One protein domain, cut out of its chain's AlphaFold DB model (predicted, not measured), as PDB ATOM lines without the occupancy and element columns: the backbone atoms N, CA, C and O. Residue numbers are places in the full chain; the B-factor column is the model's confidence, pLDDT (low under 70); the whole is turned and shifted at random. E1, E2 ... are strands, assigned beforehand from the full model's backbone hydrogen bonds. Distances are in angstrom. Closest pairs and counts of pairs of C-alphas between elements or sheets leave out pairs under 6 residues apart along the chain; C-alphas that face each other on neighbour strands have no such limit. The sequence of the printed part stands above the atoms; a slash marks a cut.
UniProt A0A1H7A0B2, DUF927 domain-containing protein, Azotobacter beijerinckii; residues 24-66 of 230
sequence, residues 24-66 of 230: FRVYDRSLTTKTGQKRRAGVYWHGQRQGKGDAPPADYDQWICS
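Overview. This is residues 24 to 66 of the 230 residues of the protein "DUF927 domain-containing protein" of Azotobacter beijerinckii (UniProt A0A1H7A0B2). A long twisted hairpin of E2 and E3 has short E1 beside E2 at one end, where the loop of residues 28 to 41 swings away, making an L with the hairpin. The printed part has 43 residues, under half of them in named elements; the class is all strand, with no named helix and three named strands, E1, E2, E3 in that order along the chain and across the sheet, an antiparallel meander, each strand the antiparallel neighbour of the one before. The whole is loose, radius of gyration of the C-alphas 12.3 A, and flat, spanning 37 by 21 by 10 A.

Arrangement. Start at inner strand E2, residues 42 to 49. Edge strand E3, residues 58 to 65, forms a hairpin with it at 155 degrees; find N 45 and O 62 at 2.9 A. On E2's other side, E1, residues 24 to 27, forms a hairpin at 146 degrees; N 44 and O 25 are 2.8 A apart. The sheet is only just strongly twisted, its C-alphas up to 4.0 A off the best plane.

Along the chain. Find C-alpha 24 at (107.699, 186.586, 164.409), where E1 begins its 10.3 A. E2 runs 21.2 A; E3 runs 22.1 A to C-alpha 65 at (96.164, 185.725, 166.208).

Size, cuts and confidence. The farthest C-alphas, Asp 28 and Asp 54, are 37.4 A apart. The printed part has no cut. The E1 to E2 link is long; in it residues 31 to 32 pair antiparallel with 38 to 39. Look for pLDDT under 70 at residues 32 to 37, 50 to 52 and 54 to 56.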
ATOM      1  N   PHE A  24     109.015 186.166 163.932       83.19
ATOM      2  CA  PHE A  24     107.699 186.586 164.409       83.19
ATOM      3  C   PHE A  24     107.587 188.103 164.343       83.19
ATOM      4  O   PHE A  24     108.547 188.807 164.655       83.19
ATOM      5  N   ARG A  25     106.411 188.616 163.977       84.38
ATOM      6  CA  ARG A  25     106.143 190.054 164.020       84.38
ATOM      7  C   ARG A  25     104.724 190.343 164.478       84.38
ATOM      8  O   ARG A  25     103.791 189.650 164.085       84.38
ATOM      9  N   VAL A  26     104.569 191.369 165.309       85.75
ATOM     10  CA  VAL A  26     103.270 191.828 165.812       85.75
ATOM     11  C   VAL A  26     102.913 193.143 165.139       85.75
ATOM     12  O   VAL A  26     103.743 194.048 165.069       85.75
ATOM     13  N   TYR A  27     101.678 193.251 164.658       85.06
ATOM     14  CA  TYR A  27     101.140 194.470 164.069       85.06
ATOM     15  C   TYR A  27      99.880 194.907 164.812       85.06
ATOM     16  O   TYR A  27      98.854 194.234 164.753       85.06
ATOM     17  N   ASP A  28      99.929 196.063 165.470       80.81
ATOM     18  CA  ASP A  28      98.806 196.587 166.268       80.81
ATOM     19  C   ASP A  28      97.650 197.126 165.422       80.81
ATOM     20  O   ASP A  28      96.507 197.241 165.881       80.81
ATOM     21  N   ARG A  29      97.953 197.476 164.172       79.62
ATOM     22  CA  ARG A  29      97.026 198.037 163.190       79.62
ATOM     23  C   ARG A  29      97.089 197.217 161.907       79.62
ATOM     24  O   ARG A  29      98.064 196.514 161.657       79.62
ATOM     25  N   SER A  30      96.034 197.292 161.100       74.69
ATOM     26  CA  SER A  30      96.056 196.712 159.758       74.69
ATOM     27  C   SER A  30      97.098 197.435 158.915       74.69
ATOM     28  O   SER A  30      97.121 198.668 158.917       74.69
ATOM     29  N   LEU A  31      97.912 196.685 158.182       71.00
ATOM     30  CA  LEU A  31      98.977 197.232 157.349       71.00
ATOM     31  C   LEU A  31      98.730 196.893 155.890       71.00
ATOM     32  O   LEU A  31      98.246 195.807 155.573       71.00
ATOM     33  N   THR A  32      99.111 197.794 154.997       68.69
ATOM     34  CA  THR A  32      99.184 197.487 153.570       68.69
ATOM     35  C   THR A  32     100.631 197.144 153.247       68.69
ATOM     36  O   THR A  32     101.550 197.927 153.470       68.69
ATOM     37  N   THR A  33     100.849 195.926 152.770       66.00
ATOM     38  CA  THR A  33     102.173 195.452 152.347       66.00
ATOM     39  C   THR A  33     102.634 196.259 151.129       66.00
ATOM     40  O   THR A  33     101.793 196.704 150.350       66.00
ATOM     41  N   LYS A  34     103.949 196.388 150.889       60.44
ATOM     42  CA  LYS A  34     104.489 197.012 149.658       60.44
ATOM     43  C   LYS A  34     103.940 196.371 148.368       60.44
ATOM     44  O   LYS A  34     103.839 197.031 147.345       60.44
ATOM     45  N   THR A  35     103.520 195.108 148.440       61.69
ATOM     46  CA  THR A  35     102.849 194.352 147.369       61.69
ATOM     47  C   THR A  35     101.353 194.677 147.202       61.69
ATOM     48  O   THR A  35     100.655 193.974 146.479       61.69
ATOM     49  N   GLY A  36     100.819 195.687 147.899       62.97
ATOM     50  CA  GLY A  36      99.403 196.077 147.855       62.97
ATOM     51  C   GLY A  36      98.457 195.176 148.661       62.97
ATOM     52  O   GLY A  36      97.262 195.447 148.745       62.97
ATOM     53  N   GLN A  37      98.961 194.114 149.296       68.88
ATOM     54  CA  GLN A  37      98.137 193.217 150.108       68.88
ATOM     55  C   GLN A  37      97.788 193.857 151.456       68.88
ATOM     56  O   GLN A  37      98.681 194.146 152.260       68.88
ATOM     57  N   LYS A  38      96.490 194.027 151.733       74.12
ATOM     58  CA  LYS A  38      95.988 194.467 153.041       74.12
ATOM     59  C   LYS A  38      96.069 193.317 154.048       74.12
ATOM     60  O   LYS A  38      95.397 192.298 153.901       74.12
ATOM     61  N   ARG A  39      96.874 193.493 155.091       77.94
ATOM     62  CA  ARG A  39      97.035 192.574 156.221       77.94
ATOM     63  C   ARG A  39      96.222 193.068 157.407       77.94
ATOM     64  O   ARG A  39      96.166 194.266 157.693       77.94
ATOM     65  N   ARG A  40      95.566 192.133 158.088       81.38
ATOM     66  CA  ARG A  40      94.829 192.422 159.322       81.38
ATOM     67  C   ARG A  40      95.818 192.687 160.460       81.38
ATOM     68  O   ARG A  40      96.969 192.271 160.387       81.38
ATOM     69  N   ALA A  41      95.380 193.398 161.495       84.69
ATOM     70  CA  ALA A  41      96.187 193.561 162.701       84.69
ATOM     71  C   ALA A  41      96.365 192.193 163.380       84.69
ATOM     72  O   ALA A  41      95.411 191.415 163.460       84.69
ATOM     73  N   GLY A  42      97.567 191.885 163.853       87.94
ATOM     74  CA  GLY A  42      97.826 190.616 164.518       87.94
ATOM     75  C   GLY A  42      99.281 190.195 164.577       87.94
ATOM     76  O   GLY A  42     100.173 190.884 164.084       87.94
ATOM     77  N   VAL A  43      99.499 189.032 165.181       88.88
ATOM     78  CA  VAL A  43     100.783 188.335 165.175       88.88
ATOM     79  C   VAL A  43     100.897 187.517 163.894       88.88
ATOM     80  O   VAL A  43     100.006 186.735 163.554       88.88
ATOM     81  N   TYR A  44     102.009 187.694 163.193       87.50
ATOM     82  CA  TYR A  44     102.364 186.966 161.988       87.50
ATOM     83  C   TYR A  44     103.650 186.175 162.191       87.50
ATOM     84  O   TYR A  44     104.588 186.617 162.860       87.50
ATOM     85  N   TRP A  45     103.694 185.010 161.559       86.88
ATOM     86  CA  TRP A  45     104.917 184.259 161.334       86.88
ATOM     87  C   TRP A  45     105.343 184.416 159.881       86.88
ATOM     88  O   TRP A  45     104.604 184.039 158.969       86.88
ATOM     89  N   HIS A  46     106.538 184.960 159.689       85.81
ATOM     90  CA  HIS A  46     107.182 185.090 158.392       85.81
ATOM     91  C   HIS A  46     108.175 183.947 158.256       85.81
ATOM     92  O   HIS A  46     109.254 183.988 158.841       85.81
ATOM     93  N   GLY A  47     107.782 182.898 157.540       83.38
ATOM     94  CA  GLY A  47     108.599 181.714 157.323       83.38
ATOM     95  C   GLY A  47     109.119 181.627 155.894       83.38
ATOM     96  O   GLY A  47     108.656 182.329 154.991       83.38
ATOM     97  N   GLN A  48     110.063 180.712 155.698       81.50
ATOM     98  CA  GLN A  48     110.450 180.217 154.383       81.50
ATOM     99  C   GLN A  48     110.183 178.722 154.364       81.50
ATOM    100  O   GLN A  48     110.617 177.989 155.255       81.50
ATOM    101  N   ARG A  49     109.422 178.264 153.375       74.69
ATOM    102  CA  ARG A  49     109.218 176.842 153.138       74.69
ATOM    103  C   ARG A  49     110.176 176.423 152.036       74.69
ATOM    104  O   ARG A  49     110.143 176.985 150.945       74.69
ATOM    105  N   GLN A  50     111.014 175.431 152.317       69.06
ATOM    106  CA  GLN A  50     111.868 174.851 151.288       69.06
ATOM    107  C   GLN A  50     110.973 174.293 150.172       69.06
ATOM    108  O   GLN A  50     110.019 173.552 150.445       69.06
ATOM    109  N   GLY A  51     111.232 174.723 148.937       63.75
ATOM    110  CA  GLY A  51     110.525 174.233 147.763       63.75
ATOM    111  C   GLY A  51     110.685 172.718 147.645       63.75
ATOM    112  O   GLY A  51     111.694 172.142 148.051       63.75
ATOM    113  N   LYS A  52     109.659 172.040 147.130       57.19
ATOM    114  CA  LYS A  52     109.745 170.605 146.857       57.19
ATOM    115  C   LYS A  52     110.535 170.423 145.552       57.19
ATOM    116  O   LYS A  52     109.989 170.694 144.489       57.19
ATOM    117  N   GLY A  53     111.790 169.979 145.637       71.81
ATOM    118  CA  GLY A  53     112.680 169.785 144.478       71.81
ATOM    119  C   GLY A  53     113.536 171.019 144.166       71.81
ATOM    120  O   GLY A  53     114.026 171.658 145.088       71.81
ATOM    121  N   ASP A  54     113.690 171.355 142.881       62.72
ATOM    122  CA  ASP A  54     114.500 172.485 142.368       62.72
ATOM    123  C   ASP A  54     113.796 173.858 142.473       62.72
ATOM    124  O   ASP A  54     114.268 174.875 141.970       62.72
ATOM    125  N   ALA A  55     112.617 173.908 143.100       63.59
ATOM    126  CA  ALA A  55     111.866 175.148 143.249       63.59
ATOM    127  C   ALA A  55     112.530 176.072 144.294       63.59
ATOM    128  O   ALA A  55     112.868 175.599 145.387       63.59
ATOM    129  N   PRO A  56     112.654 177.387 144.017       68.19
ATOM    130  CA  PRO A  56     113.151 178.357 144.987       68.19
ATOM    131  C   PRO A  56     112.374 178.293 146.314       68.19
ATOM    132  O   PRO A  56     111.181 177.967 146.305       68.19
ATOM    133  N   PRO A  57     113.009 178.616 147.458       72.00
ATOM    134  CA  PRO A  57     112.324 178.718 148.742       72.00
ATOM    135  C   PRO A  57     111.079 179.604 148.627       72.00
ATOM    136  O   PRO A  57     111.157 180.754 148.198       72.00
ATOM    137  N   ALA A  58     109.921 179.051 148.986       76.25
ATOM    138  CA  ALA A  58     108.663 179.773 148.958       76.25
ATOM    139  C   ALA A  58     108.485 180.506 150.289       76.25
ATOM    140  O   ALA A  58     108.288 179.898 151.347       76.25
ATOM    141  N   ASP A  59     108.547 181.824 150.222       80.19
ATOM    142  CA  ASP A  59     108.200 182.711 151.318       80.19
ATOM    143  C   ASP A  59     106.709 182.567 151.653       80.19
ATOM    144  O   ASP A  59     105.850 182.694 150.778       80.19
ATOM    145  N   TYR A  60     106.383 182.309 152.922       81.69
ATOM    146  CA  TYR A  60     104.994 182.262 153.378       81.69
ATOM    147  C   TYR A  60     104.800 183.098 154.638       81.69
ATOM    148  O   TYR A  60     105.648 183.135 155.532       81.69
ATOM    149  N   ASP A  61     103.649 183.759 154.699       83.69
ATOM    150  CA  ASP A  61     103.254 184.605 155.814       83.69
ATOM    151  C   ASP A  61     101.970 184.040 156.414       83.69
ATOM    152  O   ASP A  61     100.924 184.038 155.767       83.69
ATOM    153  N   GLN A  62     102.047 183.550 157.651       87.06
ATOM    154  CA  GLN A  62     100.904 182.987 158.365       87.06
ATOM    155  C   GLN A  62     100.416 183.974 159.420       87.06
ATOM    156  O   GLN A  62     101.188 184.392 160.285       87.06
ATOM    157  N   TRP A  63      99.128 184.315 159.383       88.94
ATOM    158  CA  TRP A  63      98.476 185.024 160.484       88.94
ATOM    159  C   TRP A  63      98.157 184.037 161.611       88.94
ATOM    160  O   TRP A  63      97.630 182.958 161.350       88.94
ATOM    161  N   ILE A  64      98.501 184.387 162.849       89.50
ATOM    162  CA  ILE A  64      98.361 183.504 164.014       89.50
ATOM    163  C   ILE A  64      97.187 183.937 164.884       89.50
ATOM    164  O   ILE A  64      96.332 183.127 165.224       89.50
ATOM    165  N   CYS A  65      97.175 185.200 165.302       90.50
ATOM    166  CA  CYS A  65      96.164 185.725 166.208       90.50
ATOM    167  C   CYS A  65      96.088 187.252 166.142       90.50
ATOM    168  O   CYS A  65      96.924 187.912 165.520       90.50
ATOM    169  N   SER A  66      95.074 187.814 166.797       89.19
ATOM    170  CA  SER A  66      94.973 189.246 167.099       89.19
ATOM    171  C   SER A  66      96.235 189.777 167.816       89.19
ATOM    172  O   SER A  66      97.027 188.983 168.326       89.19
TER     173      SER A  66